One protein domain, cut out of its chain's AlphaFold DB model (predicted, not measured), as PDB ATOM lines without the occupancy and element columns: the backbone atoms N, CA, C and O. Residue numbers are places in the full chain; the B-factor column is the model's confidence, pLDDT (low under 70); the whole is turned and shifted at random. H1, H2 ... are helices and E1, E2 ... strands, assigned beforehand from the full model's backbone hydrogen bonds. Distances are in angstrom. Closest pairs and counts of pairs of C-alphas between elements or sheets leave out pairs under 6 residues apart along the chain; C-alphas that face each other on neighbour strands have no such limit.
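AT A GLANCE: This is residues 4 to 86 of the 88 residues of an uncharacterized protein of Candidatus Sungbacteria bacterium RIFCSPLOWO2_01_FULL_47_10 (UniProt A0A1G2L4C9). A strongly twisted sheet of five strands curls round the short helix H1, and the longer helix H2 runs off from the sheet as an arm, with residues 79 to 86 sticking out free. The longest axis runs from the turn of the hairpin of E2 and E3 to the far end of this arm. The printed part has 83 residues, with two named helices and five named strands in the order E1, E2, E3, E4, H1, E5, H2; the sheet's order is E4, E3, E2, E1, E5, all antiparallel, and the class is mixed, helices and strands. The whole is compact, with a radius of gyration of the C-alphas of 12.9 A, and it spans 47 by 23 by 22 A.

HOW THE PARTS SIT: After residues 4 to 15, which hold no named element, E1, residues 16 to 21, forms a hairpin with E2, residues 26 to 38; N 17 and O 30 are 2.8 A apart, within hydrogen-bond range. E2 bends by 77 degrees at residue 33, and its pairing is staggered: residues 26 to 31 pair with E1, residues 31 to 38 with E3, residues 41 to 49. In the hairpin of E2 and E3, N 36 and O 43 are 2.9 A apart. E3 forms a hairpin with E4, residues 52 to 57, where N 46 and O 54 are 2.8 A apart. E1 to E4 make a meander, each strand the antiparallel neighbour of the one before. H1, residues 58 to 63, is on the sheet, which curls round it; its closest C-alphas to E3 are those of Arg 58 and Gln 42, 5.5 A. The edge strand E5, residues 67 to 69, is antiparallel to E1, with N 18 and O 67 2.8 A apart. E4, the other edge strand, is apart from E5. H2, residues 71 to 85, only grazes the sheet with its residues 71 to 78; its closest C-alphas to E1 are those of Leu 71 and Ile 16, 7.3 A. H1 and H2 are apart. Every O i to N i+4 pair is within hydrogen-bond range in H2, but 1 of 2 in H1.

IN THESE COORDINATES: E1 begins at C-alpha 16, (-25.363, -5.180, -0.324). E2 is 29.6 A long, E3 25.4 A, and E3 ends at C-alpha 49, (-37.233, -3.415, 1.739). H2 is 21.0 A long and ends at C-alpha 85, (-41.600, -15.716, 9.934).

THE WHOLE: The C-alphas of Gly 39 and Lys 86 are the two farthest apart, 46.8 A. Without residues 79 to 86 the body spans 37 by 23 by 22 A. The printed part has no cut, and the six links between named elements are tight. The mean pLDDT of the printed part is 75.4; residue 7, residues 50 to 51 and residues 71 to 86 are under 70.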
ATOM      1  N   ARG A   4     -15.598  -6.284   5.823       78.06
ATOM      2  CA  ARG A   4     -15.824  -5.104   6.667       78.06
ATOM      3  C   ARG A   4     -15.490  -3.809   5.921       78.06
ATOM      4  O   ARG A   4     -14.456  -3.709   5.256       78.06
ATOM      5  N   ILE A   5     -16.342  -2.795   6.057       76.31
ATOM      6  CA  ILE A   5     -16.119  -1.481   5.446       76.31
ATOM      7  C   ILE A   5     -15.043  -0.734   6.243       76.31
ATOM      8  O   ILE A   5     -15.282  -0.234   7.342       76.31
ATOM      9  N   GLY A   6     -13.840  -0.671   5.677       71.31
ATOM     10  CA  GLY A   6     -12.704   0.095   6.185       71.31
ATOM     11  C   GLY A   6     -12.568   1.475   5.533       71.31
ATOM     12  O   GLY A   6     -13.385   1.908   4.717       71.31
ATOM     13  N   THR A   7     -11.487   2.184   5.864       66.50
ATOM     14  CA  THR A   7     -11.187   3.529   5.330       66.50
ATOM     15  C   THR A   7     -10.975   3.538   3.815       66.50
ATOM     16  O   THR A   7     -11.389   4.490   3.155       66.50
ATOM     17  N   ARG A   8     -10.394   2.467   3.259       70.94
ATOM     18  CA  ARG A   8     -10.137   2.301   1.817       70.94
ATOM     19  C   ARG A   8     -11.266   1.594   1.056       70.94
ATOM     20  O   ARG A   8     -11.242   1.576  -0.170       70.94
ATOM     21  N   THR A   9     -12.270   1.044   1.742       73.88
ATOM     22  CA  THR A   9     -13.343   0.280   1.089       73.88
ATOM     23  C   THR A   9     -14.239   1.208   0.269       73.88
ATOM     24  O   THR A   9     -14.834   2.152   0.803       73.88
ATOM     25  N   LYS A  10     -14.325   0.960  -1.043       80.31
ATOM     26  CA  LYS A  10     -15.146   1.735  -1.980       80.31
ATOM     27  C   LYS A  10     -16.567   1.174  -2.008       80.31
ATOM     28  O   LYS A  10     -16.786   0.077  -2.505       80.31
ATOM     29  N   ILE A  11     -17.527   1.946  -1.503       82.31
ATOM     30  CA  ILE A  11     -18.952   1.615  -1.617       82.31
ATOM     31  C   ILE A  11     -19.417   1.985  -3.026       82.31
ATOM     32  O   ILE A  11     -19.132   3.086  -3.499       82.31
ATOM     33  N   SER A  12     -20.116   1.067  -3.687       85.56
ATOM     34  CA  SER A  12     -20.610   1.218  -5.058       85.56
ATOM     35  C   SER A  12     -22.088   0.842  -5.141       85.56
ATOM     36  O   SER A  12     -22.597   0.087  -4.313       85.56
ATOM     37  N   ARG A  13     -22.791   1.371  -6.149       86.88
ATOM     38  CA  ARG A  13     -24.188   1.006  -6.425       86.88
ATOM     39  C   ARG A  13     -24.297  -0.499  -6.684       86.88
ATOM     40  O   ARG A  13     -23.438  -1.072  -7.341       86.88
ATOM     41  N   GLY A  14     -25.349  -1.123  -6.167       84.38
ATOM     42  CA  GLY A  14     -25.604  -2.558  -6.267       84.38
ATOM     43  C   GLY A  14     -25.012  -3.386  -5.127       84.38
ATOM     44  O   GLY A  14     -25.489  -4.497  -4.911       84.38
ATOM     45  N   MET A  15     -24.044  -2.851  -4.371       86.56
ATOM     46  CA  MET A  15     -23.487  -3.542  -3.207       86.56
ATOM     47  C   MET A  15     -24.547  -3.738  -2.127       86.56
ATOM     48  O   MET A  15     -25.372  -2.855  -1.891       86.56
ATOM     49  N   ILE A  16     -24.495  -4.879  -1.454       85.94
ATOM     50  CA  ILE A  16     -25.363  -5.180  -0.324       85.94
ATOM     51  C   ILE A  16     -24.555  -4.927   0.940       85.94
ATOM     52  O   ILE A  16     -23.441  -5.425   1.091       85.94
ATOM     53  N   VAL A  17     -25.105  -4.112   1.827       85.81
ATOM     54  CA  VAL A  17     -24.465  -3.695   3.066       85.81
ATOM     55  C   VAL A  17     -25.297  -4.197   4.232       85.81
ATOM     56  O   VAL A  17     -26.509  -4.004   4.276       85.81
ATOM     57  N   ARG A  18     -24.628  -4.820   5.194       86.06
ATOM     58  CA  ARG A  18     -25.187  -5.236   6.474       86.06
ATOM     59  C   ARG A  18     -24.608  -4.378   7.583       86.06
ATOM     60  O   ARG A  18     -23.405  -4.139   7.608       86.06
ATOM     61  N   TYR A  19     -25.431  -3.964   8.532       84.00
ATOM     62  CA  TYR A  19     -24.970  -3.316   9.759       84.00
ATOM     63  C   TYR A  19     -25.936  -3.590  10.914       84.00
ATOM     64  O   TYR A  19     -27.018  -4.139  10.717       84.00
ATOM     65  N   ILE A  20     -25.529  -3.260  12.140       82.88
ATOM     66  CA  ILE A  20     -26.411  -3.314  13.310       82.88
ATOM     67  C   ILE A  20     -26.924  -1.901  13.552       82.88
ATOM     68  O   ILE A  20     -26.128  -1.005  13.830       82.88
ATOM     69  N   GLU A  21     -28.234  -1.706  13.445       80.81
ATOM     70  CA  GLU A  21     -28.848  -0.413  13.724       80.81
ATOM     71  C   GLU A  21     -28.893  -0.195  15.244       80.81
ATOM     72  O   GLU A  21     -29.560  -0.969  15.938       80.81
ATOM     73  N   PRO A  22     -28.182   0.808  15.797       76.69
ATOM     74  CA  PRO A  22     -28.040   0.990  17.240       76.69
ATOM     75  C   PRO A  22     -29.372   1.242  17.944       76.69
ATOM     76  O   PRO A  22     -29.549   0.781  19.072       76.69
ATOM     77  N   THR A  23     -30.311   1.917  17.275       78.75
ATOM     78  CA  THR A  23     -31.606   2.293  17.856       78.75
ATOM     79  C   THR A  23     -32.457   1.071  18.185       78.75
ATOM     80  O   THR A  23     -32.984   0.942  19.286       78.75
ATOM     81  N   ILE A  24     -32.553   0.134  17.241       78.44
ATOM     82  CA  ILE A  24     -33.379  -1.076  17.373       78.44
ATOM     83  C   ILE A  24     -32.559  -2.317  17.742       78.44
ATOM     84  O   ILE A  24     -33.124  -3.395  17.915       78.44
ATOM     85  N   LYS A  25     -31.228  -2.186  17.835       80.38
ATOM     86  CA  LYS A  25     -30.251  -3.264  18.074       80.38
ATOM     87  C   LYS A  25     -30.463  -4.490  17.175       80.38
ATOM     88  O   LYS A  25     -30.189  -5.622  17.570       80.38
ATOM     89  N   ARG A  26     -30.951  -4.275  15.949       78.69
ATOM     90  CA  ARG A  26     -31.212  -5.330  14.959       78.69
ATOM     91  C   ARG A  26     -30.252  -5.229  13.790       78.69
ATOM     92  O   ARG A  26     -29.765  -4.153  13.450       78.69
ATOM     93  N   ARG A  27     -29.996  -6.380  13.167       80.44
ATOM     94  CA  ARG A  27     -29.264  -6.446  11.904       80.44
ATOM     95  C   ARG A  27     -30.161  -5.916  10.797       80.44
ATOM     96  O   ARG A  27     -31.252  -6.437  10.593       80.44
ATOM     97  N   VAL A  28     -29.665  -4.908  10.102       80.00
ATOM     98  CA  VAL A  28     -30.281  -4.322   8.922       80.00
ATOM     99  C   VAL A  28     -29.420  -4.692   7.727       80.00
ATOM    100  O   VAL A  28     -28.189  -4.632   7.788       80.00
ATOM    101  N   VAL A  29     -30.078  -5.103   6.651       82.69
ATOM    102  CA  VAL A  29     -29.448  -5.384   5.367       82.69
ATOM    103  C   VAL A  29     -30.090  -4.467   4.342       82.69
ATOM    104  O   VAL A  29     -31.307  -4.333   4.311       82.69
ATOM    105  N   GLY A  30     -29.268  -3.809   3.533       85.69
ATOM    106  CA  GLY A  30     -29.743  -2.893   2.511       85.69
ATOM    107  C   GLY A  30     -28.877  -2.921   1.267       85.69
ATOM    108  O   GLY A  30     -27.658  -3.078   1.337       85.69
ATOM    109  N   LYS A  31     -29.501  -2.740   0.108       87.19
ATOM    110  CA  LYS A  31     -28.815  -2.622  -1.178       87.19
ATOM    111  C   LYS A  31     -28.528  -1.163  -1.486       87.19
ATOM    112  O   LYS A  31     -29.434  -0.338  -1.465       87.19
ATOM    113  N   VAL A  32     -27.296  -0.838  -1.856       87.62
ATOM    114  CA  VAL A  32     -26.928   0.507  -2.304       87.62
ATOM    115  C   VAL A  32     -27.610   0.805  -3.631       87.62
ATOM    116  O   VAL A  32     -27.239   0.268  -4.675       87.62
ATOM    117  N   ILE A  33     -28.590   1.698  -3.609       88.56
ATOM    118  CA  ILE A  33     -29.350   2.093  -4.800       88.56
ATOM    119  C   ILE A  33     -28.809   3.374  -5.427       88.56
ATOM    120  O   ILE A  33     -28.907   3.545  -6.644       88.56
ATOM    121  N   ARG A  34     -28.191   4.252  -4.626       87.62
ATOM    122  CA  ARG A  34     -27.659   5.539  -5.088       87.62
ATOM    123  C   ARG A  34     -26.521   6.023  -4.198       87.62
ATOM    124  O   ARG A  34     -26.531   5.820  -2.988       87.62
ATOM    125  N   ILE A  35     -25.557   6.715  -4.800       89.69
ATOM    126  CA  ILE A  35     -24.496   7.432  -4.090       89.69
ATOM    127  C   ILE A  35     -24.464   8.854  -4.640       89.69
ATOM    128  O   ILE A  35     -24.432   9.040  -5.856       89.69
ATOM    129  N   LYS A  36     -24.496   9.855  -3.760       87.62
ATOM    130  CA  LYS A  36     -24.328  11.265  -4.127       87.62
ATOM    131  C   LYS A  36     -23.097  11.837  -3.437       87.62
ATOM    132  O   LYS A  36     -22.939  11.682  -2.228       87.62
ATOM    133  N   THR A  37     -22.250  12.523  -4.193       88.12
ATOM    134  CA  THR A  37     -21.044  13.175  -3.672       88.12
ATOM    135  C   THR A  37     -21.286  14.675  -3.556       88.12
ATOM    136  O   THR A  37     -21.733  15.299  -4.512       88.12
ATOM    137  N   TYR A  38     -20.977  15.241  -2.393       84.38
ATOM    138  CA  TYR A  38     -21.083  16.666  -2.088       84.38
ATOM    139  C   TYR A  38     -19.756  17.138  -1.487       84.38
ATOM    140  O   TYR A  38     -19.476  16.922  -0.303       84.38
ATOM    141  N   GLY A  39     -18.899  17.736  -2.320       87.00
ATOM    142  CA  GLY A  39     -17.529  18.079  -1.940       87.00
ATOM    143  C   GLY A  39     -16.758  16.841  -1.466       87.00
ATOM    144  O   GLY A  39     -16.669  15.846  -2.179       87.00
ATOM    145  N   ARG A  40     -16.242  16.874  -0.231       83.81
ATOM    146  CA  ARG A  40     -15.530  15.736   0.389       83.81
ATOM    147  C   ARG A  40     -16.456  14.684   1.021       83.81
ATOM    148  O   ARG A  40     -15.968  13.677   1.526       83.81
ATOM    149  N   ARG A  41     -17.774  14.907   1.038       82.00
ATOM    150  CA  ARG A  41     -18.753  14.016   1.684       82.00
ATOM    151  C   ARG A  41     -19.463  13.146   0.650       82.00
ATOM    152  O   ARG A  41     -19.797  13.607  -0.436       82.00
ATOM    153  N   GLN A  42     -19.743  11.896   1.011       85.44
ATOM    154  CA  GLN A  42     -20.556  10.979   0.208       85.44
ATOM    155  C   GLN A  42     -21.789  10.544   1.000       85.44
ATOM    156  O   GLN A  42     -21.668  10.051   2.123       85.44
ATOM    157  N   LEU A  43     -22.964  10.730   0.403       86.75
ATOM    158  CA  LEU A  43     -24.244  10.216   0.876       86.75
ATOM    159  C   LEU A  43     -24.561   8.916   0.146       86.75
ATOM    160  O   LEU A  43     -24.480   8.857  -1.083       86.75
ATOM    161  N   VAL A  44     -24.928   7.892   0.904       87.06
ATOM    162  CA  VAL A  44     -25.253   6.559   0.400       87.06
ATOM    163  C   VAL A  44     -26.713   6.276   0.731       87.06
ATOM    164  O   VAL A  44     -27.133   6.411   1.879       87.06
ATOM    165  N   TYR A  45     -27.467   5.898  -0.294       86.94
ATOM    166  CA  TYR A  45     -28.872   5.532  -0.201       86.94
ATOM    167  C   TYR A  45     -28.969   4.015  -0.306       86.94
ATOM    168  O   TYR A  45     -28.447   3.420  -1.260       86.94
ATOM    169  N   LEU A  46     -29.623   3.409   0.674       85.38
ATOM    170  CA  LEU A  46     -29.887   1.984   0.751       85.38
ATOM    171  C   LEU A  46     -31.379   1.727   0.560       85.38
ATOM    172  O   LEU A  46     -32.195   2.406   1.165       85.38
ATOM    173  N   SER A  47     -31.729   0.708  -0.215       85.31
ATOM    174  CA  SER A  47     -33.053   0.089  -0.154       85.31
ATOM    175  C   SER A  47     -32.982  -1.066   0.840       85.31
ATOM    176  O   SER A  47     -32.150  -1.959   0.665       85.31
ATOM    177  N   LEU A  48     -33.786  -1.000   1.901       78.44
ATOM    178  CA  LEU A  48     -33.861  -2.027   2.945       78.44
ATOM    179  C   LEU A  48     -34.905  -3.088   2.584       78.44
ATOM    180  O   LEU A  48     -34.618  -4.279   2.594       78.44
ATOM    181  N   GLU A  49     -36.092  -2.623   2.200       71.56
ATOM    182  CA  GLU A  49     -37.233  -3.415   1.739       71.56
ATOM    183  C   GLU A  49     -37.907  -2.671   0.572       71.56
ATOM    184  O   GLU A  49     -37.641  -1.476   0.374       71.56
ATOM    185  N   PRO A  50     -38.764  -3.327  -0.233       63.84
ATOM    186  CA  PRO A  50     -39.550  -2.637  -1.251       63.84
ATOM    187  C   PRO A  50     -40.340  -1.470  -0.635       63.84
ATOM    188  O   PRO A  50     -41.187  -1.674   0.227       63.84
ATOM    189  N   GLY A  51     -40.036  -0.239  -1.056       62.69
ATOM    190  CA  GLY A  51     -40.667   0.981  -0.536       62.69
ATOM    191  C   GLY A  51     -40.023   1.586   0.720       62.69
ATOM    192  O   GLY A  51     -40.409   2.688   1.103       62.69
ATOM    193  N   LEU A  52     -39.020   0.935   1.328       72.38
ATOM    194  CA  LEU A  52     -38.282   1.467   2.476       72.38
ATOM    195  C   LEU A  52     -36.828   1.788   2.101       72.38
ATOM    196  O   LEU A  52     -36.010   0.895   1.851       72.38
ATOM    197  N   GLU A  53     -36.494   3.077   2.111       76.25
ATOM    198  CA  GLU A  53     -35.146   3.578   1.844       76.25
ATOM    199  C   GLU A  53     -34.507   4.169   3.105       76.25
ATOM    200  O   GLU A  53     -35.140   4.901   3.864       76.25
ATOM    201  N   ALA A  54     -33.224   3.882   3.309       77.75
ATOM    202  CA  ALA A  54     -32.402   4.481   4.349       77.75
ATOM    203  C   ALA A  54     -31.303   5.352   3.733       77.75
ATOM    204  O   ALA A  54     -30.694   5.010   2.717       77.75
ATOM    205  N   LEU A  55     -31.019   6.477   4.384       79.56
ATOM    206  CA  LEU A  55     -29.978   7.420   3.993       79.56
ATOM    207  C   LEU A  55     -28.923   7.498   5.095       79.56
ATOM    208  O   LEU A  55     -29.246   7.761   6.249       79.56
ATOM    209  N   GLY A  56     -27.653   7.340   4.728       79.62
ATOM    210  CA  GLY A  56     -26.530   7.524   5.647       79.62
ATOM    211  C   GLY A  56     -25.341   8.198   4.976       79.62
ATOM    212  O   GLY A  56     -25.169   8.128   3.752       79.62
ATOM    213  N   ARG A  57     -24.475   8.856   5.756       80.06
ATOM    214  CA  ARG A  57     -23.166   9.283   5.235       80.06
ATOM    215  C   ARG A  57     -22.273   8.057   5.134       80.06
ATOM    216  O   ARG A  57     -22.326   7.173   5.982       80.06
ATOM    217  N   ARG A  58     -21.374   8.027   4.148       78.25
ATOM    218  CA  ARG A  58     -20.381   6.946   4.009       78.25
ATOM    219  C   ARG A  58     -19.596   6.696   5.304       78.25
ATOM    220  O   ARG A  58     -19.269   5.554   5.608       78.25
ATOM    221  N   ASP A  59     -19.299   7.747   6.061       79.81
ATOM    222  CA  ASP A  59     -18.573   7.624   7.327       79.81
ATOM    223  C   ASP A  59     -19.424   7.035   8.462       79.81
ATOM    224  O   ASP A  59     -18.870   6.414   9.368       79.81
ATOM    225  N   ASP A  60     -20.752   7.141   8.393       80.62
ATOM    226  CA  ASP A  60     -21.651   6.529   9.379       80.62
ATOM    227  C   ASP A  60     -21.630   5.004   9.244       80.62
ATOM    228  O   ASP A  60     -21.539   4.300  10.245       80.62
ATOM    229  N   PHE A  61     -21.547   4.479   8.016       75.38
ATOM    230  CA  PHE A  61     -21.356   3.042   7.779       75.38
ATOM    231  C   PHE A  61     -20.083   2.496   8.440       75.38
ATOM    232  O   PHE A  61     -20.074   1.362   8.917       75.38
ATOM    233  N   LYS A  62     -19.018   3.305   8.544       73.06
ATOM    234  CA  LYS A  62     -17.800   2.907   9.271       73.06
ATOM    235  C   LYS A  62     -18.058   2.810  10.773       73.06
ATOM    236  O   LYS A  62     -17.660   1.827  11.396       73.06
ATOM    237  N   LYS A  63     -18.741   3.807  11.350       80.62
ATOM    238  CA  LYS A  63     -19.103   3.825  12.780       80.62
ATOM    239  C   LYS A  63     -20.005   2.648  13.146       80.62
ATOM    240  O   LYS A  63     -19.786   2.005  14.167       80.62
ATOM    241  N   LEU A  64     -20.942   2.319  12.262       78.12
ATOM    242  CA  LEU A  64     -21.875   1.200  12.400       78.12
ATOM    243  C   LEU A  64     -21.224  -0.176  12.170       78.12
ATOM    244  O   LEU A  64     -21.917  -1.190  12.200       78.12
ATOM    245  N   LYS A  65     -19.898  -0.222  11.945       78.69
ATOM    246  CA  LYS A  65     -19.131  -1.433  11.612       78.69
ATOM    247  C   LYS A  65     -19.789  -2.224  10.475       78.69
ATOM    248  O   LYS A  65     -19.835  -3.449  10.525       78.69
ATOM    249  N   ALA A  66     -20.301  -1.512   9.474       82.25
ATOM    250  CA  ALA A  66     -21.007  -2.115   8.362       82.25
ATOM    251  C   ALA A  66     -20.091  -3.033   7.538       82.25
ATOM    252  O   ALA A  66     -18.875  -2.828   7.443       82.25
ATOM    253  N   GLU A  67     -20.690  -4.038   6.920       84.19
ATOM    254  CA  GLU A  67     -20.024  -5.063   6.125       84.19
ATOM    255  C   GLU A  67     -20.679  -5.138   4.751       84.19
ATOM    256  O   GLU A  67     -21.901  -5.062   4.636       84.19
ATOM    257  N   ILE A  68     -19.872  -5.290   3.706       82.94
ATOM    258  CA  ILE A  68     -20.350  -5.632   2.370       82.94
ATOM    259  C   ILE A  68     -20.520  -7.145   2.342       82.94
ATOM    260  O   ILE A  68     -19.563  -7.876   2.596       82.94
ATOM    261  N   ILE A  69     -21.729  -7.599   2.041       82.06
ATOM    262  CA  ILE A  69     -22.048  -9.021   1.909       82.06
ATOM    263  C   ILE A  69     -22.273  -9.365   0.439       82.06
ATOM    264  O   ILE A  69     -22.693  -8.517  -0.357       82.06
ATOM    265  N   THR A  70     -21.962 -10.602   0.065       74.94
ATOM    266  CA  THR A  70     -22.213 -11.086  -1.298       74.94
ATOM    267  C   THR A  70     -23.689 -11.439  -1.489       74.94
ATOM    268  O   THR A  70     -24.451 -11.560  -0.529       74.94
ATOM    269  N   LEU A  71     -24.110 -11.601  -2.747       67.50
ATOM    270  CA  LEU A  71     -25.490 -11.972  -3.076       67.50
ATOM    271  C   LEU A  71     -25.847 -13.362  -2.514       67.50
ATOM    272  O   LEU A  71     -26.942 -13.541  -1.992       67.50
ATOM    273  N   ASP A  72     -24.890 -14.292  -2.501       66.62
ATOM    274  CA  ASP A  72     -25.051 -15.614  -1.879       66.62
ATOM    275  C   ASP A  72     -25.298 -15.525  -0.363       66.62
ATOM    276  O   ASP A  72     -26.142 -16.229   0.184       66.62
ATOM    277  N   GLU A  73     -24.618 -14.605   0.333       63.00
ATOM    278  CA  GLU A  73     -24.838 -14.372   1.769       63.00
ATOM    279  C   GLU A  73     -26.185 -13.701   2.051       63.00
ATOM    280  O   GLU A  73     -26.783 -13.927   3.109       63.00
ATOM    281  N   LEU A  74     -26.684 -12.892   1.110       65.50
ATOM    282  CA  LEU A  74     -28.031 -12.338   1.194       65.50
ATOM    283  C   LEU A  74     -29.078 -13.452   1.114       65.50
ATOM    284  O   LEU A  74     -30.015 -13.425   1.907       65.50
ATOM    285  N   ILE A  75     -28.923 -14.439   0.225       61.88
ATOM    286  CA  ILE A  75     -29.851 -15.582   0.125       61.88
ATOM    287  C   ILE A  75     -29.941 -16.311   1.471       61.88
ATOM    288  O   ILE A  75     -31.043 -16.570   1.950       61.88
ATOM    289  N   THR A  76     -28.810 -16.538   2.144       57.62
ATOM    290  CA  THR A  76     -28.785 -17.128   3.493       57.62
ATOM    291  C   THR A  76     -29.532 -16.268   4.516       57.62
ATOM    292  O   THR A  76     -30.338 -16.796   5.275       57.62
ATOM    293  N   PHE A  77     -29.330 -14.943   4.517       54.47
ATOM    294  CA  PHE A  77     -30.042 -14.029   5.424       54.47
ATOM    295  C   PHE A  77     -31.551 -13.959   5.139       54.47
ATOM    296  O   PHE A  77     -32.360 -13.909   6.064       54.47
ATOM    297  N   THR A  78     -31.931 -13.963   3.861       54.69
ATOM    298  CA  THR A  78     -33.333 -13.893   3.426       54.69
ATOM    299  C   THR A  78     -34.058 -15.182   3.793       54.69
ATOM    300  O   THR A  78     -35.161 -15.131   4.328       54.69
ATOM    301  N   ASN A  79     -33.403 -16.331   3.615       52.19
ATOM    302  CA  ASN A  79     -33.914 -17.611   4.091       52.19
ATOM    303  C   ASN A  79     -34.068 -17.604   5.620       52.19
ATOM    304  O   ASN A  79     -35.140 -17.943   6.107       52.19
ATOM    305  N   ASP A  80     -33.080 -17.129   6.383       48.59
ATOM    306  CA  ASP A  80     -33.170 -17.036   7.852       48.59
ATOM    307  C   ASP A  80     -34.329 -16.136   8.333       48.59
ATOM    308  O   ASP A  80     -34.994 -16.435   9.330       48.59
ATOM    309  N   ALA A  81     -34.610 -15.043   7.614       47.78
ATOM    310  CA  ALA A  81     -35.744 -14.162   7.894       47.78
ATOM    311  C   ALA A  81     -37.096 -14.813   7.537       47.78
ATOM    312  O   ALA A  81     -38.039 -14.729   8.328       47.78
ATOM    313  N   ILE A  82     -37.178 -15.523   6.405       45.94
ATOM    314  CA  ILE A  82     -38.372 -16.282   5.989       45.94
ATOM    315  C   ILE A  82     -38.657 -17.427   6.977       45.94
ATOM    316  O   ILE A  82     -39.806 -17.627   7.375       45.94
ATOM    317  N   TYR A  83     -37.625 -18.132   7.451       38.19
ATOM    318  CA  TYR A  83     -37.776 -19.221   8.423       38.19
ATOM    319  C   TYR A  83     -38.167 -18.728   9.824       38.19
ATOM    320  O   TYR A  83     -38.908 -19.419  10.521       38.19
ATOM    321  N   ARG A  84     -37.772 -17.513  10.237       43.53
ATOM    322  CA  ARG A  84     -38.273 -16.909  11.490       43.53
ATOM    323  C   ARG A  84     -39.704 -16.372  11.391       43.53
ATOM    324  O   ARG A  84     -40.348 -16.230  12.427       43.53
ATOM    325  N   GLY A  85     -40.204 -16.103  10.185       39.38
ATOM    326  CA  GLY A  85     -41.600 -15.716   9.934       39.38
ATOM    327  C   GLY A  85     -42.594 -16.887   9.929       39.38
ATOM    328  O   GLY A  85     -43.795 -16.663  10.049       39.38
ATOM    329  N   LYS A  86     -42.113 -18.135   9.842       37.53
ATOM    330  CA  LYS A  86     -42.916 -19.369   9.933       37.53
ATOM    331  C   LYS A  86     -42.718 -20.072  11.284       37.53
ATOM    332  O   LYS A  86     -42.265 -21.206  11.365       37.53
TER     333      LYS A  86